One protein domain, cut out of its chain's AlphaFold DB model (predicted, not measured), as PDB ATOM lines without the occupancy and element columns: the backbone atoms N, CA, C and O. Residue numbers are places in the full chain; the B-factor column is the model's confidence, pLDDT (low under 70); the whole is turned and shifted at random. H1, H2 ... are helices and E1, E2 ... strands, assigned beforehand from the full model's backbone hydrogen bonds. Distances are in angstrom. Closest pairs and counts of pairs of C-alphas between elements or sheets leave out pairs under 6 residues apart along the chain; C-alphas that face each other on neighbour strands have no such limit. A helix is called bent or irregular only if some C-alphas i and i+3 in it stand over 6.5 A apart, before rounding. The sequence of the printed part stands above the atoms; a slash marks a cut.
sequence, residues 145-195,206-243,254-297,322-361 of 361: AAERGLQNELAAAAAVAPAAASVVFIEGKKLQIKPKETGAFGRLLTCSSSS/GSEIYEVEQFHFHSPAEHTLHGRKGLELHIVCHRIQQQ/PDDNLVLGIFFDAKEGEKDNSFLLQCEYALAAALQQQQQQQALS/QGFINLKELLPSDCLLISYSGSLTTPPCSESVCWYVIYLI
ATOM      1  N   ALA A 145      15.914   4.679  24.860       83.75
ATOM      2  CA  ALA A 145      14.743   3.834  25.106       83.75
ATOM      3  C   ALA A 145      13.913   3.623  23.822       83.75
ATOM      4  O   ALA A 145      13.467   2.510  23.544       83.75
ATOM      5  N   ALA A 146      13.790   4.663  22.992       81.44
ATOM      6  CA  ALA A 146      13.118   4.601  21.699       81.44
ATOM      7  C   ALA A 146      13.813   3.661  20.694       81.44
ATOM      8  O   ALA A 146      13.140   2.843  20.069       81.44
ATOM      9  N   GLU A 147      15.142   3.728  20.554       79.56
ATOM     10  CA  GLU A 147      15.914   2.838  19.665       79.56
ATOM     11  C   GLU A 147      15.832   1.372  20.095       79.56
ATOM     12  O   GLU A 147      15.804   0.482  19.248       79.56
ATOM     13  N   ARG A 148      15.741   1.111  21.406       80.31
ATOM     14  CA  ARG A 148      15.505  -0.238  21.938       80.31
ATOM     15  C   ARG A 148      14.056  -0.709  21.740       80.31
ATOM     16  O   ARG A 148      13.740  -1.871  21.998       80.31
ATOM     17  N   GLY A 149      13.159   0.190  21.333       80.12
ATOM     18  CA  GLY A 149      11.720  -0.046  21.356       80.12
ATOM     19  C   GLY A 149      11.231  -0.403  22.758       80.12
ATOM     20  O   GLY A 149      10.339  -1.238  22.884       80.12
ATOM     21  N   LEU A 150      11.857   0.166  23.798       83.31
ATOM     22  CA  LEU A 150      11.480  -0.054  25.186       83.31
ATOM     23  C   LEU A 150      10.124   0.611  25.434       83.31
ATOM     24  O   LEU A 150      10.014   1.834  25.524       83.31
ATOM     25  N   GLN A 151       9.079  -0.202  25.535       83.56
ATOM     26  CA  GLN A 151       7.738   0.264  25.854       83.56
ATOM     27  C   GLN A 151       7.541   0.185  27.363       83.56
ATOM     28  O   GLN A 151       7.564  -0.892  27.967       83.56
ATOM     29  N   ASN A 152       7.354   1.356  27.963       85.25
ATOM     30  CA  ASN A 152       7.043   1.505  29.374       85.25
ATOM     31  C   ASN A 152       5.553   1.192  29.614       85.25
ATOM     32  O   ASN A 152       4.701   2.085  29.624       85.25
ATOM     33  N   GLU A 153       5.256  -0.096  29.796       83.69
ATOM     34  CA  GLU A 153       3.971  -0.608  30.291       83.69
ATOM     35  C   GLU A 153       4.012  -0.874  31.807       83.69
ATOM     36  O   GLU A 153       3.259  -1.702  32.335       83.69
ATOM     37  N   LEU A 154       4.888  -0.173  32.536       79.62
ATOM     38  CA  LEU A 154       4.824  -0.177  33.991       79.62
ATOM     39  C   LEU A 154       3.472   0.392  34.413       79.62
ATOM     40  O   LEU A 154       2.947   1.333  33.804       79.62
ATOM     41  N   ALA A 155       2.872  -0.227  35.426       62.50
ATOM     42  CA  ALA A 155       1.504   0.075  35.803       62.50
ATOM     43  C   ALA A 155       1.382   1.555  36.214       62.50
ATOM     44  O   ALA A 155       1.894   1.972  37.248       62.50
ATOM     45  N   ALA A 156       0.682   2.344  35.391       54.81
ATOM     46  CA  ALA A 156       0.332   3.738  35.685       54.81
ATOM     47  C   ALA A 156      -0.970   3.872  36.495       54.81
ATOM     48  O   ALA A 156      -1.316   4.968  36.920       54.81
ATOM     49  N   ALA A 157      -1.762   2.796  36.595       37.50
ATOM     50  CA  ALA A 157      -3.220   2.910  36.717       37.50
ATOM     51  C   ALA A 157      -3.837   2.294  37.981       37.50
ATOM     52  O   ALA A 157      -5.025   2.483  38.222       37.50
ATOM     53  N   ALA A 158      -3.063   1.614  38.821       39.84
ATOM     54  CA  ALA A 158      -3.500   1.288  40.164       39.84
ATOM     55  C   ALA A 158      -2.347   1.598  41.092       39.84
ATOM     56  O   ALA A 158      -1.279   0.998  41.011       39.84
ATOM     57  N   ALA A 159      -2.602   2.526  41.999       46.09
ATOM     58  CA  ALA A 159      -2.089   2.385  43.331       46.09
ATOM     59  C   ALA A 159      -1.999   0.910  43.695       46.09
ATOM     60  O   ALA A 159      -3.024   0.274  43.944       46.09
ATOM     61  N   VAL A 160      -0.786   0.363  43.742       50.41
ATOM     62  CA  VAL A 160      -0.572  -0.762  44.629       50.41
ATOM     63  C   VAL A 160      -0.823  -0.141  45.983       50.41
ATOM     64  O   VAL A 160       0.053   0.526  46.526       50.41
ATOM     65  N   ALA A 161      -2.069  -0.247  46.460       52.09
ATOM     66  CA  ALA A 161      -2.409   0.143  47.811       52.09
ATOM     67  C   ALA A 161      -1.325  -0.469  48.703       52.09
ATOM     68  O   ALA A 161      -0.832  -1.552  48.377       52.09
ATOM     69  N   PRO A 162      -0.955   0.119  49.844       51.84
ATOM     70  CA  PRO A 162       0.089  -0.475  50.678       51.84
ATOM     71  C   PRO A 162      -0.252  -1.935  51.051       51.84
ATOM     72  O   PRO A 162       0.623  -2.756  51.295       51.84
ATOM     73  N   ALA A 163      -1.543  -2.288  50.995       51.81
ATOM     74  CA  ALA A 163      -2.078  -3.637  51.120       51.81
ATOM     75  C   ALA A 163      -1.772  -4.618  49.962       51.81
ATOM     76  O   ALA A 163      -1.919  -5.815  50.180       51.81
ATOM     77  N   ALA A 164      -1.358  -4.173  48.777       51.25
ATOM     78  CA  ALA A 164      -1.046  -4.980  47.590       51.25
ATOM     79  C   ALA A 164       0.472  -5.112  47.324       51.25
ATOM     80  O   ALA A 164       0.884  -5.887  46.462       51.25
ATOM     81  N   ALA A 165       1.310  -4.420  48.102       65.88
ATOM     82  CA  ALA A 165       2.759  -4.604  48.119       65.88
ATOM     83  C   ALA A 165       3.181  -5.356  49.385       65.88
ATOM     84  O   ALA A 165       2.651  -5.133  50.474       65.88
ATOM     85  N   SER A 166       4.159  -6.247  49.262       74.19
ATOM     86  CA  SER A 166       4.942  -6.698  50.409       74.19
ATOM     87  C   SER A 166       6.155  -5.782  50.543       74.19
ATOM     88  O   SER A 166       7.013  -5.725  49.661       74.19
ATOM     89  N   VAL A 167       6.191  -5.021  51.634       78.69
ATOM     90  CA  VAL A 167       7.326  -4.165  51.977       78.69
ATOM     91  C   VAL A 167       8.190  -4.928  52.967       78.69
ATOM     92  O   VAL A 167       7.763  -5.232  54.079       78.69
ATOM     93  N   VAL A 168       9.408  -5.251  52.552       78.19
ATOM     94  CA  VAL A 168      10.436  -5.820  53.417       78.19
ATOM     95  C   VAL A 168      11.401  -4.700  53.754       78.19
ATOM     96  O   VAL A 168      12.163  -4.246  52.901       78.19
ATOM     97  N   PHE A 169      11.361  -4.269  55.011       77.56
ATOM     98  CA  PHE A 169      12.294  -3.295  55.545       77.56
ATOM     99  C   PHE A 169      13.145  -3.922  56.639       77.56
ATOM    100  O   PHE A 169      12.634  -4.443  57.630       77.56
ATOM    101  N   ILE A 170      14.456  -3.857  56.447       69.25
ATOM    102  CA  ILE A 170      15.455  -4.216  57.441       69.25
ATOM    103  C   ILE A 170      16.332  -2.984  57.620       69.25
ATOM    104  O   ILE A 170      17.082  -2.612  56.712       69.25
ATOM    105  N   GLU A 171      16.208  -2.338  58.778       64.56
ATOM    106  CA  GLU A 171      16.929  -1.106  59.100       64.56
ATOM    107  C   GLU A 171      18.441  -1.274  58.884       64.56
ATOM    108  O   GLU A 171      19.036  -2.284  59.267       64.56
ATOM    109  N   GLY A 172      19.046  -0.301  58.197       62.50
ATOM    110  CA  GLY A 172      20.453  -0.322  57.795       62.50
ATOM    111  C   GLY A 172      20.852  -1.409  56.786       62.50
ATOM    112  O   GLY A 172      22.040  -1.534  56.509       62.50
ATOM    113  N   LYS A 173      19.915  -2.214  56.255       65.69
ATOM    114  CA  LYS A 173      20.241  -3.313  55.326       65.69
ATOM    115  C   LYS A 173      19.475  -3.287  54.015       65.69
ATOM    116  O   LYS A 173      20.087  -3.453  52.971       65.69
ATOM    117  N   LYS A 174      18.145  -3.167  54.048       71.69
ATOM    118  CA  LYS A 174      17.334  -3.374  52.842       71.69
ATOM    119  C   LYS A 174      15.969  -2.712  52.943       71.69
ATOM    120  O   LYS A 174      15.224  -2.986  53.879       71.69
ATOM    121  N   LEU A 175      15.619  -1.930  51.928       81.00
ATOM    122  CA  LEU A 175      14.236  -1.610  51.594       81.00
ATOM    123  C   LEU A 175      13.920  -2.297  50.267       81.00
ATOM    124  O   LEU A 175      14.503  -1.956  49.241       81.00
ATOM    125  N   GLN A 176      13.027  -3.280  50.302       85.00
ATOM    126  CA  GLN A 176      12.566  -4.005  49.122       85.00
ATOM    127  C   GLN A 176      11.051  -4.009  49.091       85.00
ATOM    128  O   GLN A 176      10.399  -4.289  50.098       85.00
ATOM    129  N   ILE A 177      10.503  -3.760  47.913       86.12
ATOM    130  CA  ILE A 177       9.072  -3.744  47.679       86.12
ATOM    131  C   ILE A 177       8.780  -4.747  46.564       86.12
ATOM    132  O   ILE A 177       9.325  -4.653  45.464       86.12
ATOM    133  N   LYS A 178       7.942  -5.742  46.868       84.94
ATOM    134  CA  LYS A 178       7.473  -6.741  45.897       84.94
ATOM    135  C   LYS A 178       5.958  -6.641  45.727       84.94
ATOM    136  O   LYS A 178       5.273  -6.371  46.720       84.94
ATOM    137  N   PRO A 179       5.409  -6.907  44.537       82.00
ATOM    138  CA  PRO A 179       3.973  -7.018  44.374       82.00
ATOM    139  C   PRO A 179       3.481  -8.296  45.075       82.00
ATOM    140  O   PRO A 179       4.186  -9.304  45.113       82.00
ATOM    141  N   LYS A 180       2.287  -8.262  45.680       79.69
ATOM    142  CA  LYS A 180       1.651  -9.473  46.238       79.69
ATOM    143  C   LYS A 180       1.057 -10.365  45.153       79.69
ATOM    144  O   LYS A 180       0.977 -11.574  45.341       79.69
ATOM    145  N   GLU A 181       0.649  -9.758  44.045       80.75
ATOM    146  CA  GLU A 181       0.099 -10.429  42.875       80.75
ATOM    147  C   GLU A 181       1.022 -10.192  41.677       80.75
ATOM    148  O   GLU A 181       1.426  -9.060  41.403       80.75
ATOM    149  N   THR A 182       1.362 -11.267  40.972       81.81
ATOM    150  CA  THR A 182       2.117 -11.247  39.711       81.81
ATOM    151  C   THR A 182       1.493 -10.244  38.732       81.81
ATOM    152  O   THR A 182       0.272 -10.165  38.606       81.81
ATOM    153  N   GLY A 183       2.325  -9.430  38.080       79.88
ATOM    154  CA  GLY A 183       1.895  -8.386  37.147       79.88
ATOM    155  C   GLY A 183       1.428  -7.060  37.764       79.88
ATOM    156  O   GLY A 183       1.236  -6.099  37.017       79.88
ATOM    157  N   ALA A 184       1.287  -6.930  39.092       80.19
ATOM    158  CA  ALA A 184       0.736  -5.707  39.703       80.19
ATOM    159  C   ALA A 184       1.600  -4.444  39.498       80.19
ATOM    160  O   ALA A 184       1.079  -3.330  39.503       80.19
ATOM    161  N   PHE A 185       2.911  -4.601  39.291       83.81
ATOM    162  CA  PHE A 185       3.825  -3.497  38.964       83.81
ATOM    163  C   PHE A 185       3.975  -3.243  37.454       83.81
ATOM    164  O   PHE A 185       4.637  -2.287  37.044       83.81
ATOM    165  N   GLY A 186       3.293  -4.028  36.619       86.69
ATOM    166  CA  GLY A 186       3.343  -3.926  35.165       86.69
ATOM    167  C   GLY A 186       4.572  -4.599  34.556       86.69
ATOM    168  O   GLY A 186       5.217  -5.456  35.164       86.69
ATOM    169  N   ARG A 187       4.861  -4.230  33.307       88.19
ATOM    170  CA  ARG A 187       5.845  -4.912  32.460       88.19
ATOM    171  C   ARG A 187       6.587  -3.943  31.545       88.19
ATOM    172  O   ARG A 187       6.133  -2.838  31.276       88.19
ATOM    173  N   LEU A 188       7.725  -4.387  31.041       88.00
ATOM    174  CA  LEU A 188       8.508  -3.729  30.009       88.00
ATOM    175  C   LEU A 188       8.507  -4.613  28.775       88.00
ATOM    176  O   LEU A 188       8.698  -5.825  28.873       88.00
ATOM    177  N   LEU A 189       8.300  -4.008  27.612       86.50
ATOM    178  CA  LEU A 189       8.427  -4.708  26.343       86.50
ATOM    179  C   LEU A 189       9.636  -4.140  25.623       86.50
ATOM    180  O   LEU A 189       9.812  -2.925  25.579       86.50
ATOM    181  N   THR A 190      10.461  -5.007  25.057       82.44
ATOM    182  CA  THR A 190      11.566  -4.597  24.187       82.44
ATOM    183  C   THR A 190      11.332  -5.148  22.795       82.44
ATOM    184  O   THR A 190      10.809  -6.252  22.645       82.44
ATOM    185  N   CYS A 191      11.703  -4.387  21.771       73.56
ATOM    186  CA  CYS A 191      11.591  -4.829  20.389       73.56
ATOM    187  C   CYS A 191      12.969  -5.253  19.886       73.56
ATOM    188  O   CYS A 191      13.911  -4.464  19.892       73.56
ATOM    189  N   SER A 192      13.080  -6.478  19.374       58.88
ATOM    190  CA  SER A 192      14.242  -6.865  18.576       58.88
ATOM    191  C   SER A 192      14.142  -6.198  17.203       58.88
ATOM    192  O   SER A 192      13.532  -6.735  16.280       58.88
ATOM    193  N   SER A 193      14.692  -4.993  17.062       50.38
ATOM    194  CA  SER A 193      14.763  -4.291  15.779       50.38
ATOM    195  C   SER A 193      15.805  -4.936  14.865       50.38
ATOM    196  O   SER A 193      16.887  -4.396  14.645       50.38
ATOM    197  N   SER A 194      15.490  -6.086  14.275       42.72
ATOM    198  CA  SER A 194      16.125  -6.464  13.017       42.72
ATOM    199  C   SER A 194      15.464  -5.644  11.913       42.72
ATOM    200  O   SER A 194      14.351  -5.953  11.498       42.72
ATOM    201  N   SER A 195      16.178  -4.616  11.453       37.38
ATOM    202  CA  SER A 195      15.893  -3.707  10.331       37.38
ATOM    203  C   SER A 195      15.096  -2.429  10.636       37.38
ATOM    204  O   SER A 195      13.966  -2.416  11.113       37.38
ATOM    205  N   GLY A 206       8.849 -10.492  17.690       57.88
ATOM    206  CA  GLY A 206      10.135 -10.602  18.401       57.88
ATOM    207  C   GLY A 206      10.248  -9.743  19.656       57.88
ATOM    208  O   GLY A 206      11.350  -9.329  20.018       57.88
ATOM    209  N   SER A 207       9.110  -9.404  20.265       70.56
ATOM    210  CA  SER A 207       9.085  -8.592  21.476       70.56
ATOM    211  C   SER A 207       9.408  -9.445  22.700       70.56
ATOM    212  O   SER A 207       8.688 -10.404  22.986       70.56
ATOM    213  N   GLU A 208      10.456  -9.091  23.435       84.38
ATOM    214  CA  GLU A 208      10.740  -9.708  24.731       84.38
ATOM    215  C   GLU A 208       9.921  -8.978  25.794       84.38
ATOM    216  O   GLU A 208       9.943  -7.747  25.865       84.38
ATOM    217  N   ILE A 209       9.179  -9.739  26.596       87.62
ATOM    218  CA  ILE A 209       8.331  -9.208  27.662       87.62
ATOM    219  C   ILE A 209       9.027  -9.490  28.987       87.62
ATOM    220  O   ILE A 209       9.352 -10.640  29.283       87.62
ATOM    221  N   TYR A 210       9.225  -8.447  29.778       89.69
ATOM    222  CA  TYR A 210       9.834  -8.505  31.098       89.69
ATOM    223  C   TYR A 210       8.837  -8.003  32.132       89.69
ATOM    224  O   TYR A 210       8.388  -6.863  32.059       89.69
ATOM    225  N   GLU A 211       8.474  -8.832  33.098       90.31
ATOM    226  CA  GLU A 211       7.546  -8.449  34.158       90.31
ATOM    227  C   GLU A 211       8.301  -8.076  35.432       90.31
ATOM    228  O   GLU A 211       9.252  -8.756  35.819       90.31
ATOM    229  N   VAL A 212       7.872  -6.995  36.088       90.50
ATOM    230  CA  VAL A 212       8.496  -6.519  37.326       90.50
ATOM    231  C   VAL A 212       8.235  -7.509  38.459       90.50
ATOM    232  O   VAL A 212       7.102  -7.681  38.903       90.50
ATOM    233  N   GLU A 213       9.303  -8.108  38.984       89.31
ATOM    234  CA  GLU A 213       9.230  -8.976  40.161       89.31
ATOM    235  C   GLU A 213       9.320  -8.162  41.454       89.31
ATOM    236  O   GLU A 213       8.651  -8.464  42.440       89.31
ATOM    237  N   GLN A 214      10.190  -7.152  41.488       89.88
ATOM    238  CA  GLN A 214      10.465  -6.368  42.688       89.88
ATOM    239  C   GLN A 214      11.296  -5.132  42.367       89.88
ATOM    240  O   GLN A 214      11.938  -5.064  41.321       89.88
ATOM    241  N   PHE A 215      11.350  -4.194  43.306       91.38
ATOM    242  CA  PHE A 215      12.411  -3.197  43.321       91.38
ATOM    243  C   PHE A 215      12.980  -2.984  44.725       91.38
ATOM    244  O   PHE A 215      12.328  -3.247  45.743       91.38
ATOM    245  N   HIS A 216      14.224  -2.521  44.784       89.44
ATOM    246  CA  HIS A 216      14.934  -2.251  46.029       89.44
ATOM    247  C   HIS A 216      15.979  -1.159  45.845       89.44
ATOM    248  O   HIS A 216      16.344  -0.810  44.726       89.44
ATOM    249  N   PHE A 217      16.456  -0.634  46.968       88.12
ATOM    250  CA  PHE A 217      17.436   0.441  46.991       88.12
ATOM    251  C   PHE A 217      18.773  -0.015  47.562       88.12
ATOM    252  O   PHE A 217      18.808  -0.805  48.510       88.12
ATOM    253  N   HIS A 218      19.837   0.593  47.052       83.69
ATOM    254  CA  HIS A 218      21.193   0.519  47.576       83.69
ATOM    255  C   HIS A 218      21.714   1.912  47.914       83.69
ATOM    256  O   HIS A 218      21.550   2.864  47.148       83.69
ATOM    257  N   SER A 219      22.315   2.033  49.096       80.31
ATOM    258  CA  SER A 219      22.978   3.248  49.572       80.31
ATOM    259  C   SER A 219      24.275   2.849  50.292       80.31
ATOM    260  O   SER A 219      24.192   2.251  51.369       80.31
ATOM    261  N   PRO A 220      25.461   3.195  49.759       79.88
ATOM    262  CA  PRO A 220      25.667   3.934  48.510       79.88
ATOM    263  C   PRO A 220      25.207   3.144  47.272       79.88
ATOM    264  O   PRO A 220      24.976   1.941  47.360       79.88
ATOM    265  N   ALA A 221      25.071   3.842  46.143       83.62
ATOM    266  CA  ALA A 221      24.871   3.241  44.826       83.62
ATOM    267  C   ALA A 221      25.897   2.128  44.567       83.62
ATOM    268  O   ALA A 221      27.058   2.250  44.971       83.62
ATOM    269  N   GLU A 222      25.445   1.052  43.929       83.50
ATOM    270  CA  GLU A 222      26.270  -0.104  43.593       83.50
ATOM    271  C   GLU A 222      27.087   0.197  42.336       83.50
ATOM    272  O   GLU A 222      28.310   0.053  42.342       83.50
ATOM    273  N   HIS A 223      26.435   0.680  41.279       86.31
ATOM    274  CA  HIS A 223      27.124   1.251  40.132       86.31
ATOM    275  C   HIS A 223      27.761   2.587  40.511       86.31
ATOM    276  O   HIS A 223      27.224   3.368  41.300       86.31
ATOM    277  N   THR A 224      28.858   2.920  39.841       82.88
ATOM    278  CA  THR A 224      29.303   4.309  39.760       82.88
ATOM    279  C   THR A 224      29.069   4.819  38.355       82.88
ATOM    280  O   THR A 224      29.286   4.134  37.358       82.88
ATOM    281  N   LEU A 225      28.609   6.059  38.277       81.44
ATOM    282  CA  LEU A 225      28.379   6.743  37.019       81.44
ATOM    283  C   LEU A 225      29.055   8.100  37.116       81.44
ATOM    284  O   LEU A 225      28.578   8.974  37.835       81.44
ATOM    285  N   HIS A 226      30.197   8.275  36.453       80.38
ATOM    286  CA  HIS A 226      30.993   9.506  36.548       80.38
ATOM    287  C   HIS A 226      31.377   9.870  38.001       80.38
ATOM    288  O   HIS A 226      31.369  11.034  38.398       80.38
ATOM    289  N   GLY A 227      31.655   8.860  38.834       73.62
ATOM    290  CA  GLY A 227      31.985   9.057  40.248       73.62
ATOM    291  C   GLY A 227      30.808   9.484  41.135       73.62
ATOM    292  O   GLY A 227      31.033   9.825  42.298       73.62
ATOM    293  N   ARG A 228      29.565   9.458  40.624       73.12
ATOM    294  CA  ARG A 228      28.356   9.653  41.434       73.12
ATOM    295  C   ARG A 228      28.294   8.588  42.525       73.12
ATOM    296  O   ARG A 228      28.417   7.397  42.253       73.12
ATOM    297  N   LYS A 229      28.100   9.046  43.761       66.50
ATOM    298  CA  LYS A 229      27.913   8.219  44.956       66.50
ATOM    299  C   LYS A 229      26.652   8.721  45.643       66.50
ATOM    300  O   LYS A 229      26.674   9.759  46.297       66.50
ATOM    301  N   GLY A 230      25.545   8.030  45.404       79.94
ATOM    302  CA  GLY A 230      24.216   8.450  45.840       79.94
ATOM    303  C   GLY A 230      23.367   7.259  46.248       79.94
ATOM    304  O   GLY A 230      23.881   6.301  46.822       79.94
ATOM    305  N   LEU A 231      22.079   7.334  45.941       85.94
ATOM    306  CA  LEU A 231      21.130   6.239  46.093       85.94
ATOM    307  C   LEU A 231      20.904   5.602  44.720       85.94
ATOM    308  O   LEU A 231      20.690   6.321  43.743       85.94
ATOM    309  N   GLU A 232      20.905   4.277  44.649       89.25
ATOM    310  CA  GLU A 232      20.550   3.546  43.435       89.25
ATOM    311  C   GLU A 232      19.312   2.689  43.671       89.25
ATOM    312  O   GLU A 232      19.204   1.979  44.670       89.25
ATOM    313  N   LEU A 233      18.358   2.780  42.754       91.50
ATOM    314  CA  LEU A 233      17.178   1.932  42.693       91.50
ATOM    315  C   LEU A 233      17.394   0.859  41.635       91.50
ATOM    316  O   LEU A 233      17.684   1.174  40.483       91.50
ATOM    317  N   HIS A 234      17.153  -0.388  42.019       93.00
ATOM    318  CA  HIS A 234      17.084  -1.522  41.111       93.00
ATOM    319  C   HIS A 234      15.635  -1.953  40.936       93.00
ATOM    320  O   HIS A 234      15.014  -2.399  41.900       93.00
ATOM    321  N   ILE A 235      15.110  -1.863  39.712       92.56
ATOM    322  CA  ILE A 235      13.850  -2.513  39.325       92.56
ATOM    323  C   ILE A 235      14.213  -3.821  38.634       92.56
ATOM    324  O   ILE A 235      14.820  -3.809  37.567       92.56
ATOM    325  N   VAL A 236      13.860  -4.940  39.260       92.38
ATOM    326  CA  VAL A 236      14.187  -6.281  38.779       92.38
ATOM    327  C   VAL A 236      12.991  -6.861  38.048       92.38
ATOM    328  O   VAL A 236      11.905  -7.006  38.618       92.38
ATOM    329  N   CYS A 237      13.219  -7.222  36.793       91.56
ATOM    330  CA  CYS A 237      12.234  -7.818  35.918       91.56
ATOM    331  C   CYS A 237      12.687  -9.208  35.475       91.56
ATOM    332  O   CYS A 237      13.857  -9.413  35.149       91.56
ATOM    333  N   HIS A 238      11.747 -10.142  35.397       90.38
ATOM    334  CA  HIS A 238      11.987 -11.478  34.866       90.38
ATOM    335  C   HIS A 238      11.368 -11.597  33.475       90.38
ATOM    336  O   HIS A 238      10.294 -11.053  33.201       90.38
ATOM    337  N   ARG A 239      12.049 -12.298  32.572       88.50
ATOM    338  CA  ARG A 239      11.549 -12.529  31.221       88.50
ATOM    339  C   ARG A 239      10.379 -13.509  31.242       88.50
ATOM    340  O   ARG A 239      10.497 -14.629  31.733       88.50
ATOM    341  N   ILE A 240       9.281 -13.134  30.598       85.75
ATOM    342  CA  ILE A 240       8.179 -14.045  30.292       85.75
ATOM    343  C   ILE A 240       8.424 -14.610  28.890       85.75
ATOM    344  O   ILE A 240       8.284 -13.911  27.884       85.75
ATOM    345  N   GLN A 241       8.816 -15.882  28.798       69.50
ATOM    346  CA  GLN A 241       8.904 -16.571  27.508       69.50
ATOM    347  C   GLN A 241       7.492 -16.847  26.971       69.50
ATOM    348  O   GLN A 241       6.713 -17.567  27.598       69.50
ATOM    349  N   GLN A 242       7.164 -16.339  25.780       56.81
ATOM    350  CA  GLN A 242       6.068 -16.925  25.009       56.81
ATOM    351  C   GLN A 242       6.545 -18.294  24.508       56.81
ATOM    352  O   GLN A 242       7.581 -18.384  23.854       56.81
ATOM    353  N   GLN A 243       5.824 -19.365  24.851       47.50
ATOM    354  CA  GLN A 243       6.135 -20.744  24.457       47.50
ATOM    355  C   GLN A 243       6.008 -20.956  22.938       47.50
ATOM    356  O   GLN A 243       5.091 -21.629  22.474       47.50
ATOM    357  N   PRO A 254      20.033 -16.741  26.884       62.25
ATOM    358  CA  PRO A 254      19.656 -15.337  26.894       62.25
ATOM    359  C   PRO A 254      19.531 -14.860  28.342       62.25
ATOM    360  O   PRO A 254      19.183 -15.647  29.220       62.25
ATOM    361  N   ASP A 255      19.810 -13.581  28.598       68.81
ATOM    362  CA  ASP A 255      19.653 -13.020  29.939       68.81
ATOM    363  C   ASP A 255      18.183 -13.183  30.385       68.81
ATOM    364  O   ASP A 255      17.257 -12.616  29.790       68.81
ATOM    365  N   ASP A 256      17.973 -14.007  31.414       81.81
ATOM    366  CA  ASP A 256      16.648 -14.324  31.962       81.81
ATOM    367  C   ASP A 256      16.035 -13.124  32.692       81.81
ATOM    368  O   ASP A 256      14.812 -13.003  32.797       81.81
ATOM    369  N   ASN A 257      16.888 -12.226  33.187       89.31
ATOM    370  CA  ASN A 257      16.495 -11.062  33.964       89.31
ATOM    371  C   ASN A 257      16.885  -9.771  33.250       89.31
ATOM    372  O   ASN A 257      17.933  -9.683  32.614       89.31
ATOM    373  N   LEU A 258      16.066  -8.743  33.428       92.25
ATOM    374  CA  LEU A 258      16.390  -7.366  33.078       92.25
ATOM    375  C   LEU A 258      16.350  -6.537  34.355       92.25
ATOM    376  O   LEU A 258      15.373  -6.607  35.099       92.25
ATOM    377  N   VAL A 259      17.395  -5.754  34.614       93.62
ATOM    378  CA  VAL A 259      17.441  -4.863  35.778       93.62
ATOM    379  C   VAL A 259      17.650  -3.428  35.325       93.62
ATOM    380  O   VAL A 259      18.601  -3.121  34.608       93.62
ATOM    381  N   LEU A 260      16.752  -2.541  35.759       93.38
ATOM    382  CA  LEU A 260      16.909  -1.101  35.582       93.38
ATOM    383  C   LEU A 260      17.635  -0.517  36.788       93.38
ATOM    384  O   LEU A 260      17.117  -0.608  37.902       93.38
ATOM    385  N   GLY A 261      18.794   0.094  36.552       92.81
ATOM    386  CA  GLY A 261      19.543   0.863  37.545       92.81
ATOM    387  C   GLY A 261      19.243   2.353  37.410       92.81
ATOM    388  O   GLY A 261      19.484   2.939  36.352       92.81
ATOM    389  N   ILE A 262      18.695   2.970  38.459       91.12
ATOM    390  CA  ILE A 262      18.289   4.383  38.464       91.12
ATOM    391  C   ILE A 262      18.972   5.108  39.617       91.12
ATOM    392  O   ILE A 262      18.760   4.781  40.784       91.12
ATOM    393  N   PHE A 263      19.761   6.127  39.290       88.88
ATOM    394  CA  PHE A 263      20.484   6.922  40.275       88.88
ATOM    395  C   PHE A 263      19.681   8.133  40.744       88.88
ATOM    396  O   PHE A 263      19.223   8.940  39.934       88.88
ATOM    397  N   PHE A 264      19.638   8.332  42.057       86.06
ATOM    398  CA  PHE A 264      19.132   9.541  42.695       86.06
ATOM    399  C   PHE A 264      20.291  10.299  43.347       86.06
ATOM    400  O   PHE A 264      20.962   9.786  44.249       86.06
ATOM    401  N   ASP A 265      20.491  11.542  42.910       81.06
ATOM    402  CA  ASP A 265      21.425  12.470  43.543       81.06
ATOM    403  C   ASP A 265      20.670  13.386  44.504       81.06
ATOM    404  O   ASP A 265      19.611  13.917  44.175       81.06
ATOM    405  N   ALA A 266      21.240  13.614  45.684       75.38
ATOM    406  CA  ALA A 266      20.743  14.634  46.595       75.38
ATOM    407  C   ALA A 266      21.410  15.977  46.270       75.38
ATOM    408  O   ALA A 266      22.633  16.097  46.346       75.38
ATOM    409  N   LYS A 267      20.609  16.998  45.953       78.25
ATOM    410  CA  LYS A 267      21.074  18.382  45.796       78.25
ATOM    411  C   LYS A 267      20.364  19.288  46.792       78.25
ATOM    412  O   LYS A 267      19.158  19.182  47.014       78.25
ATOM    413  N   GLU A 268      21.124  20.176  47.422       77.25
ATOM    414  CA  GLU A 268      20.573  21.116  48.395       77.25
ATOM    415  C   GLU A 268      19.628  22.114  47.704       77.25
ATOM    416  O   GLU A 268      19.958  22.683  46.666       77.25
ATOM    417  N   GLY A 269      18.438  22.317  48.277       75.50
ATOM    418  CA  GLY A 269      17.434  23.253  47.758       75.50
ATOM    419  C   GLY A 269      16.523  22.708  46.652       75.50
ATOM    420  O   GLY A 269      15.597  23.414  46.248       75.50
ATOM    421  N   GLU A 270      16.723  21.471  46.183       79.19
ATOM    422  CA  GLU A 270      15.785  20.832  45.255       79.19
ATOM    423  C   GLU A 270      14.524  20.328  45.968       79.19
ATOM    424  O   GLU A 270      14.526  20.003  47.160       79.19
ATOM    425  N   LYS A 271      13.415  20.299  45.217       79.88
ATOM    426  CA  LYS A 271      12.153  19.739  45.695       79.88
ATOM    427  C   LYS A 271      12.273  18.232  45.857       79.88
ATOM    428  O   LYS A 271      12.976  17.552  45.118       79.88
ATOM    429  N   ASP A 272      11.475  17.735  46.781       79.75
ATOM    430  CA  ASP A 272      11.222  16.331  47.007       79.75
ATOM    431  C   ASP A 272      10.931  15.546  45.722       79.75
ATOM    432  O   ASP A 272      10.060  15.923  44.934       79.75
ATOM    433  N   ASN A 273      11.610  14.409  45.550       85.56
ATOM    434  CA  ASN A 273      11.271  13.473  44.488       85.56
ATOM    435  C   ASN A 273       9.944  12.763  44.825       85.56
ATOM    436  O   ASN A 273       9.823  12.119  45.868       85.56
ATOM    437  N   SER A 274       8.960  12.889  43.930       84.62
ATOM    438  CA  SER A 274       7.611  12.320  44.081       84.62
ATOM    439  C   SER A 274       7.640  10.812  44.349       84.62
ATOM    440  O   SER A 274       7.014  10.347  45.302       84.62
ATOM    441  N   PHE A 275       8.420  10.057  43.576       86.06
ATOM    442  CA  PHE A 275       8.533   8.609  43.717       86.06
ATOM    443  C   PHE A 275       9.139   8.195  45.065       86.06
ATOM    444  O   PHE A 275       8.666   7.258  45.713       86.06
ATOM    445  N   LEU A 276      10.175   8.900  45.529       86.44
ATOM    446  CA  LEU A 276      10.779   8.601  46.830       86.44
ATOM    447  C   LEU A 276       9.807   8.886  47.984       86.44
ATOM    448  O   LEU A 276       9.728   8.087  48.917       86.44
ATOM    449  N   LEU A 277       9.012   9.960  47.895       83.88
ATOM    450  CA  LEU A 277       7.939  10.235  48.859       83.88
ATOM    451  C   LEU A 277       6.864   9.141  48.850       83.88
ATOM    452  O   LEU A 277       6.422   8.698  49.908       83.88
ATOM    453  N   GLN A 278       6.465   8.664  47.668       83.75
ATOM    454  CA  GLN A 278       5.540   7.534  47.527       83.75
ATOM    455  C   GLN A 278       6.070   6.279  48.245       83.75
ATOM    456  O   GLN A 278       5.332   5.618  48.980       83.75
ATOM    457  N   CYS A 279       7.366   5.980  48.102       83.00
ATOM    458  CA  CYS A 279       8.018   4.878  48.815       83.00
ATOM    459  C   CYS A 279       8.034   5.089  50.338       83.00
ATOM    460  O   CYS A 279       7.794   4.141  51.090       83.00
ATOM    461  N   GLU A 280       8.284   6.316  50.800       81.69
ATOM    462  CA  GLU A 280       8.255   6.671  52.223       81.69
ATOM    463  C   GLU A 280       6.864   6.437  52.830       81.69
ATOM    464  O   GLU A 280       6.743   5.805  53.885       81.69
ATOM    465  N   TYR A 281       5.804   6.862  52.139       79.06
ATOM    466  CA  TYR A 281       4.430   6.624  52.581       79.06
ATOM    467  C   TYR A 281       4.072   5.137  52.604       79.06
ATOM    468  O   TYR A 281       3.476   4.664  53.577       79.06
ATOM    469  N   ALA A 282       4.472   4.376  51.581       77.06
ATOM    470  CA  ALA A 282       4.251   2.933  51.543       77.06
ATOM    471  C   ALA A 282       4.957   2.214  52.705       77.06
ATOM    472  O   ALA A 282       4.367   1.341  53.350       77.06
ATOM    473  N   LEU A 283       6.193   2.615  53.025       78.69
ATOM    474  CA  LEU A 283       6.937   2.093  54.169       78.69
ATOM    475  C   LEU A 283       6.254   2.440  55.499       78.69
ATOM    476  O   LEU A 283       6.068   1.560  56.340       78.69
ATOM    477  N   ALA A 284       5.846   3.697  55.685       77.62
ATOM    478  CA  ALA A 284       5.152   4.134  56.895       77.62
ATOM    479  C   ALA A 284       3.854   3.341  57.125       77.62
ATOM    480  O   ALA A 284       3.605   2.862  58.237       77.62
ATOM    481  N   ALA A 285       3.068   3.131  56.065       74.75
ATOM    482  CA  ALA A 285       1.849   2.332  56.115       74.75
ATOM    483  C   ALA A 285       2.132   0.862  56.477       74.75
ATOM    484  O   ALA A 285       1.446   0.292  57.329       74.75
ATOM    485  N   ALA A 286       3.167   0.252  55.888       73.25
ATOM    486  CA  ALA A 286       3.551  -1.127  56.190       73.25
ATOM    487  C   ALA A 286       3.998  -1.304  57.653       73.25
ATOM    488  O   ALA A 286       3.550  -2.228  58.338       73.25
ATOM    489  N   LEU A 287       4.819  -0.383  58.170       75.38
ATOM    490  CA  LEU A 287       5.274  -0.401  59.565       75.38
ATOM    491  C   LEU A 287       4.110  -0.234  60.551       75.38
ATOM    492  O   LEU A 287       4.076  -0.896  61.592       75.38
ATOM    493  N   GLN A 288       3.135   0.618  60.227       73.81
ATOM    494  CA  GLN A 288       1.938   0.796  61.046       73.81
ATOM    495  C   GLN A 288       1.095  -0.488  61.107       73.81
ATOM    496  O   GLN A 288       0.658  -0.876  62.193       73.81
ATOM    497  N   GLN A 289       0.906  -1.174  59.975       70.38
ATOM    498  CA  GLN A 289       0.190  -2.454  59.931       70.38
ATOM    499  C   GLN A 289       0.898  -3.531  60.764       70.38
ATOM    500  O   GLN A 289       0.245  -4.250  61.523       70.38
ATOM    501  N   GLN A 290       2.228  -3.611  60.684       70.62
ATOM    502  CA  GLN A 290       3.011  -4.569  61.466       70.62
ATOM    503  C   GLN A 290       2.868  -4.326  62.979       70.62
ATOM    504  O   GLN A 290       2.655  -5.273  63.737       70.62
ATOM    505  N   GLN A 291       2.903  -3.061  63.422       70.56
ATOM    506  CA  GLN A 291       2.692  -2.705  64.833       70.56
ATOM    507  C   GLN A 291       1.285  -3.080  65.319       70.56
ATOM    508  O   GLN A 291       1.143  -3.629  66.409       70.56
ATOM    509  N   GLN A 292       0.242  -2.842  64.517       68.06
ATOM    510  CA  GLN A 292      -1.134  -3.219  64.873       68.06
ATOM    511  C   GLN A 292      -1.313  -4.738  64.996       68.06
ATOM    512  O   GLN A 292      -2.034  -5.212  65.874       68.06
ATOM    513  N   GLN A 293      -0.642  -5.518  64.147       63.44
ATOM    514  CA  GLN A 293      -0.710  -6.978  64.206       63.44
ATOM    515  C   GLN A 293       0.016  -7.553  65.428       63.44
ATOM    516  O   GLN A 293      -0.466  -8.533  65.996       63.44
ATOM    517  N   GLN A 294       1.121  -6.930  65.850       62.25
ATOM    518  CA  GLN A 294       1.906  -7.339  67.020       62.25
ATOM    519  C   GLN A 294       1.302  -6.884  68.362       62.25
ATOM    520  O   GLN A 294       1.584  -7.500  69.387       62.25
ATOM    521  N   ALA A 295       0.475  -5.834  68.381       52.56
ATOM    522  CA  ALA A 295       0.058  -5.171  69.621       52.56
ATOM    523  C   ALA A 295      -1.303  -5.603  70.203       52.56
ATOM    524  O   ALA A 295      -1.710  -5.050  71.223       52.56
ATOM    525  N   LEU A 296      -2.046  -6.534  69.591       53.47
ATOM    526  CA  LEU A 296      -3.459  -6.729  69.947       53.47
ATOM    527  C   LEU A 296      -3.832  -8.202  70.165       53.47
ATOM    528  O   LEU A 296      -3.735  -9.016  69.240       53.47
ATOM    529  N   SER A 297      -4.327  -8.520  71.371       64.94
ATOM    530  CA  SER A 297      -5.027  -9.783  71.636       64.94
ATOM    531  C   SER A 297      -6.331  -9.845  70.822       64.94
ATOM    532  O   SER A 297      -6.849  -8.794  70.417       64.94
ATOM    533  N   GLN A 322      -2.910   8.415  49.538       53.38
ATOM    534  CA  GLN A 322      -1.487   8.578  49.907       53.38
ATOM    535  C   GLN A 322      -0.651   7.287  49.889       53.38
ATOM    536  O   GLN A 322       0.482   7.278  50.354       53.38
ATOM    537  N   GLY A 323      -1.186   6.183  49.370       57.81
ATOM    538  CA  GLY A 323      -0.566   4.860  49.505       57.81
ATOM    539  C   GLY A 323      -0.120   4.200  48.204       57.81
ATOM    540  O   GLY A 323      -0.144   2.979  48.144       57.81
ATOM    541  N   PHE A 324       0.200   4.953  47.152       68.75
ATOM    542  CA  PHE A 324       0.525   4.369  45.851       68.75
ATOM    543  C   PHE A 324       1.975   4.552  45.447       68.75
ATOM    544  O   PHE A 324       2.576   5.565  45.774       68.75
ATOM    545  N   ILE A 325       2.496   3.579  44.699       77.75
ATOM    546  CA  ILE A 325       3.826   3.612  44.094       77.75
ATOM    547  C   ILE A 325       3.651   3.545  42.579       77.75
ATOM    548  O   ILE A 325       3.148   2.552  42.056       77.75
ATOM    549  N   ASN A 326       4.061   4.599  41.882       84.00
ATOM    550  CA  ASN A 326       3.975   4.726  40.435       84.00
ATOM    551  C   ASN A 326       5.359   4.538  39.807       84.00
ATOM    552  O   ASN A 326       6.146   5.473  39.730       84.00
ATOM    553  N   LEU A 327       5.662   3.336  39.318       84.62
ATOM    554  CA  LEU A 327       6.953   3.076  38.668       84.62
ATOM    555  C   LEU A 327       7.057   3.708  37.275       84.62
ATOM    556  O   LEU A 327       8.159   3.898  36.766       84.62
ATOM    557  N   LYS A 328       5.929   4.066  36.647       84.56
ATOM    558  CA  LYS A 328       5.933   4.623  35.291       84.56
ATOM    559  C   LYS A 328       6.662   5.963  35.211       84.56
ATOM    560  O   LYS A 328       7.261   6.246  34.178       84.56
ATOM    561  N   GLU A 329       6.643   6.760  36.283       84.38
ATOM    562  CA  GLU A 329       7.307   8.073  36.319       84.38
ATOM    563  C   GLU A 329       8.841   7.991  36.297       84.38
ATOM    564  O   GLU A 329       9.500   8.995  36.048       84.38
ATOM    565  N   LEU A 330       9.408   6.798  36.500       85.12
ATOM    566  CA  LEU A 330      10.853   6.569  36.538       85.12
ATOM    567  C   LEU A 330      11.491   6.322  35.165       85.12
ATOM    568  O   LEU A 330      12.714   6.314  35.055       85.12
ATOM    569  N   LEU A 331      10.681   6.094  34.132       83.81
ATOM    570  CA  LEU A 331      11.143   5.745  32.787       83.81
ATOM    571  C   LEU A 331      10.548   6.706  31.751       83.81
ATOM    572  O   LEU A 331       9.530   6.381  31.121       83.81
ATOM    573  N   PRO A 332      11.152   7.893  31.564       76.62
ATOM    574  CA  PRO A 332      10.741   8.801  30.505       76.62
ATOM    575  C   PRO A 332      11.056   8.194  29.129       76.62
ATOM    576  O   PRO A 332      11.980   7.396  28.968       76.62
ATOM    577  N   SER A 333      10.254   8.541  28.120       73.50
ATOM    578  CA  SER A 333      10.319   7.913  26.790       73.50
ATOM    579  C   SER A 333      11.592   8.244  26.001       73.50
ATOM    580  O   SER A 333      11.918   7.542  25.046       73.50
ATOM    581  N   ASP A 334      12.303   9.297  26.389       78.19
ATOM    582  CA  ASP A 334      13.489   9.853  25.740       78.19
ATOM    583  C   ASP A 334      14.790   9.639  26.537       78.19
ATOM    584  O   ASP A 334      15.817  10.235  26.212       78.19
ATOM    585  N   CYS A 335      14.791   8.754  27.542       86.06
ATOM    586  CA  CYS A 335      16.012   8.460  28.293       86.06
ATOM    587  C   CYS A 335      17.074   7.719  27.462       86.06
ATOM    588  O   CYS A 335      16.778   6.899  26.584       86.06
ATOM    589  N   LEU A 336      18.340   7.986  27.806       89.00
ATOM    590  CA  LEU A 336      19.487   7.189  27.378       89.00
ATOM    591  C   LEU A 336      19.799   6.115  28.414       89.00
ATOM    592  O   LEU A 336      19.872   6.390  29.615       89.00
ATOM    593  N   LEU A 337      20.029   4.906  27.918       90.12
ATOM    594  CA  LEU A 337      20.304   3.706  28.687       90.12
ATOM    595  C   LEU A 337      21.712   3.227  28.362       90.12
ATOM    596  O   LEU A 337      22.078   3.125  27.191       90.12
ATOM    597  N   ILE A 338      22.480   2.883  29.388       91.81
ATOM    598  CA  ILE A 338      23.706   2.109  29.233       91.81
ATOM    599  C   ILE A 338      23.329   0.644  29.437       91.81
ATOM    600  O   ILE A 338      22.918   0.243  30.523       91.81
ATOM    601  N   SER A 339      23.418  -0.123  28.356       91.00
ATOM    602  CA  SER A 339      23.070  -1.535  28.272       91.00
ATOM    603  C   SER A 339      24.316  -2.401  28.333       91.00
ATOM    604  O   SER A 339      25.228  -2.211  27.526       91.00
ATOM    605  N   TYR A 340      24.315  -3.409  29.199       90.81
ATOM    606  CA  TYR A 340      25.339  -4.455  29.210       90.81
ATOM    607  C   TYR A 340      24.792  -5.760  29.809       90.81
ATOM    608  O   TYR A 340      23.848  -5.737  30.599       90.81
ATOM    609  N   SER A 341      25.359  -6.903  29.422       89.69
ATOM    610  CA  SER A 341      25.059  -8.184  30.076       89.69
ATOM    611  C   SER A 341      25.983  -8.356  31.274       89.69
ATOM    612  O   SER A 341      27.198  -8.322  31.105       89.69
ATOM    613  N   GLY A 342      25.400  -8.552  32.451       87.94
ATOM    614  CA  GLY A 342      26.063  -8.590  33.748       87.94
ATOM    615  C   GLY A 342      25.509  -9.682  34.668       87.94
ATOM    616  O   GLY A 342      24.965 -10.695  34.213       87.94
ATOM    617  N   SER A 343      25.624  -9.461  35.980       85.94
ATOM    618  CA  SER A 343      25.206 -10.411  37.015       85.94
ATOM    619  C   SER A 343      24.236  -9.823  38.037       85.94
ATOM    620  O   SER A 343      23.969  -8.620  38.063       85.94
ATOM    621  N   LEU A 344      23.684 -10.684  38.895       83.19
ATOM    622  CA  LEU A 344      23.079 -10.248  40.154       83.19
ATOM    623  C   LEU A 344      24.166  -9.684  41.082       83.19
ATOM    624  O   LEU A 344      25.224 -10.288  41.224       83.19
ATOM    625  N   THR A 345      23.872  -8.589  41.783       82.06
ATOM    626  CA  THR A 345      24.815  -7.959  42.730       82.06
ATOM    627  C   THR A 345      24.836  -8.624  44.110       82.06
ATOM    628  O   THR A 345      25.653  -8.305  44.970       82.06
ATOM    629  N   THR A 346      23.954  -9.604  44.328       75.69
ATOM    630  CA  THR A 346      23.902 -10.418  45.546       75.69
ATOM    631  C   THR A 346      23.996 -11.906  45.211       75.69
ATOM    632  O   THR A 346      23.529 -12.306  44.137       75.69
ATOM    633  N   PRO A 347      24.508 -12.754  46.129       72.50
ATOM    634  CA  PRO A 347      24.563 -14.199  45.929       72.50
ATOM    635  C   PRO A 347      23.233 -14.775  45.408       72.50
ATOM    636  O   PRO A 347      22.174 -14.404  45.924       72.50
ATOM    637  N   PRO A 348      23.267 -15.664  44.395       77.12
ATOM    638  CA  PRO A 348      24.438 -16.399  43.891       77.12
ATOM    639  C   PRO A 348      25.297 -15.669  42.836       77.12
ATOM    640  O   PRO A 348      26.184 -16.292  42.264       77.12
ATOM    641  N   CYS A 349      25.060 -14.380  42.569       76.88
ATOM    642  CA  CYS A 349      25.818 -13.588  41.588       76.88
ATOM    643  C   CYS A 349      25.762 -14.132  40.144       76.88
ATOM    644  O   CYS A 349      26.709 -13.968  39.375       76.88
ATOM    645  N   SER A 350      24.653 -14.784  39.773       80.44
ATOM    646  CA  SER A 350      24.432 -15.360  38.439       80.44
ATOM    647  C   SER A 350      24.576 -14.325  37.326       80.44
ATOM    648  O   SER A 350      23.922 -13.286  37.372       80.44
ATOM    649  N   GLU A 351      25.376 -14.641  36.306       83.75
ATOM    650  CA  GLU A 351      25.551 -13.834  35.088       83.75
ATOM    651  C   GLU A 351      24.389 -14.036  34.094       83.75
ATOM    652  O   GLU A 351      24.564 -14.588  33.004       83.75
ATOM    653  N   SER A 352      23.180 -13.658  34.504       83.94
ATOM    654  CA  SER A 352      21.947 -13.801  33.717       83.94
ATOM    655  C   SER A 352      21.127 -12.511  33.664       83.94
ATOM    656  O   SER A 352      19.898 -12.552  33.557       83.94
ATOM    657  N   VAL A 353      21.795 -11.362  33.811       89.38
ATOM    658  CA  VAL A 353      21.145 -10.056  33.935       89.38
ATOM    659  C   VAL A 353      21.506  -9.156  32.762       89.38
ATOM    660  O   VAL A 353      22.665  -8.813  32.574       89.38
ATOM    661  N   CYS A 354      20.501  -8.682  32.036       91.56
ATOM    662  CA  CYS A 354      20.634  -7.543  31.141       91.56
ATOM    663  C   CYS A 354      20.424  -6.256  31.952       91.56
ATOM    664  O   CYS A 354      19.318  -5.973  32.419       91.56
ATOM    665  N   TRP A 355      21.489  -5.488  32.156       93.19
ATOM    666  CA  TRP A 355      21.448  -4.228  32.889       93.19
ATOM    667  C   TRP A 355      21.141  -3.066  31.965       93.19
ATOM    668  O   TRP A 355      21.847  -2.876  30.979       93.19
ATOM    669  N   TYR A 356      20.153  -2.254  32.337       92.88
ATOM    670  CA  TYR A 356      19.885  -0.934  31.769       92.88
ATOM    671  C   TYR A 356      20.086   0.124  32.850       92.88
ATOM    672  O   TYR A 356      19.208   0.377  33.673       92.88
ATOM    673  N   VAL A 357      21.257   0.755  32.841       92.25
ATOM    674  CA  VAL A 357      21.577   1.861  33.745       92.25
ATOM    675  C   VAL A 357      21.129   3.171  33.097       92.25
ATOM    676  O   VAL A 357      21.604   3.530  32.017       92.25
ATOM    677  N   ILE A 358      20.197   3.884  33.730       89.88
ATOM    678  CA  ILE A 358      19.631   5.129  33.196       89.88
ATOM    679  C   ILE A 358      20.635   6.273  33.369       89.88
ATOM    680  O   ILE A 358      21.055   6.583  34.484       89.88
ATOM    681  N   TYR A 359      20.996   6.926  32.259       81.12
ATOM    682  CA  TYR A 359      21.964   8.025  32.240       81.12
ATOM    683  C   TYR A 359      21.315   9.422  32.238       81.12
ATOM    684  O   TYR A 359      21.808  10.316  32.926       81.12
ATOM    685  N   LEU A 360      20.220   9.623  31.489       65.94
ATOM    686  CA  LEU A 360      19.529  10.918  31.372       65.94
ATOM    687  C   LEU A 360      18.062  10.813  31.805       65.94
ATOM    688  O   LEU A 360      17.320  10.008  31.241       65.94
ATOM    689  N   ILE A 361      17.678  11.668  32.756       49.28
ATOM    690  CA  ILE A 361      16.305  12.119  33.039       49.28
ATOM    691  C   ILE A 361      16.328  13.644  33.000       49.28
ATOM    692  O   ILE A 361      17.295  14.215  33.563       49.28
TER     693      ILE A 361
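This is residues 145 to 195, 206 to 243, 254 to 297 and 322 to 361 of the 361 residues of the protein "Carbonic anhydrase domain containing protein, putative" of Eimeria acervulina (UniProt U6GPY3). A twisted, branched wall of nine strands has two helices over one of its faces: H1 crosses the E2 and E3 end of the sheet, and the small H2 sits beside the strands. The long bent strand E5 is the branch point, with E3 and E4 on one side of it and E6 on the other, from which the sheet goes on through E7 and E9 to E8; the end of H1 with the residues after it, 290 to 297, sticks out. The printed part has 173 residues, with seven strands, E1 to E7, then H1 and H2, then E8 and E9; the sheet is mixed, with E7 and E9 its one parallel pair. The class is mixed, helices and strands. The whole is compact, with a radius of gyration of the C-alphas of 16.8 A and spans of 63 by 44 by 34 A.

E1, residues 151 to 154, is an edge strand, antiparallel to E4, residues 186 to 191, with N 151 and O 189 2.8 A apart. E2, residues 165 to 170, also an edge strand, makes an antiparallel hairpin with E3, residues 174 to 179, with N 166 and O 178 at 2.8 A. E5, residues 207 to 218, bends by 64 degrees at residue 213, and its pairing is staggered. On one side of it lie E4, with N 210 and O 188 at 2.8 A, and E3, with N 177 and O 215 at 2.9 A; both are antiparallel to it. On the other side lies E6, residues 231 to 240, which forms an antiparallel hairpin with E5, with N 213 and O 236 at 2.8 A. E7, residues 257 to 264, is antiparallel to E6, with N 233 and O 262 at 2.8 A. E9, residues 353 to 358, is parallel to E7, with N 354 and O 257 at 2.8 A. The edge strand E8, residues 336 to 342, forms an antiparallel hairpin with E9, with N 338 and O 357 at 2.8 A. H1, residues 274 to 294, is on the sheet at a height of 9.0 A, over E3 and, only just, over E2 with 3 of its C-alphas; it runs across the strands, at 88 degrees to E3 on the local plane. The closest C-alphas of H1 and E2 are those of Ala 286 and Val 167, 6.4 A apart. H2, residues 327 to 330, is on the same face at a height of 6.6 A, over none of the strands. H1, with residue 275 alone, and H2 only just touch, with 3 pairs of C-alphas within 8 A; the closest are those of Phe 275 and Glu 329, 7.5 A. In H1 every O i to N i+4 pair is within hydrogen-bond range; H2 is too short for such a pair, and its one O i to N i+3 pair is within range.

E1 begins at C-alpha 151, at (7.738, 0.264, 25.854), and measures 8.7 A from first to last C-alpha. E2 measures 15.8 A, E3 16.2 A and E4 16.9 A. E5 measures 30.2 A, E6 28.8 A and E7 22.5 A. H1 begins at C-alpha 274, at (7.611, 12.320, 44.081), and measures 30.7 A; H2 measures 5.7 A. E8 measures 18.2 A, and E9 measures 15.3 A and ends at C-alpha 358, at (19.631, 5.129, 33.196).

The two C-alphas farthest apart are those of Ser 195 and Ser 297, 65.1 A. Residues 196 to 205, 244 to 253 and 298 to 321 are not printed, and the C-alphas across these cuts are 12.1 A, 14.8 A and 28.7 A apart. Of the links that are printed whole, E5 to E6 is long, with 12 residues. Residues 267 to 272 stand free, as do residues 290 to 297, of which 290 to 294 belong to H1. The mean pLDDT of the printed part is 77.7, and 37 residues are under 70, among them residues 155 to 165 and 292 to 297.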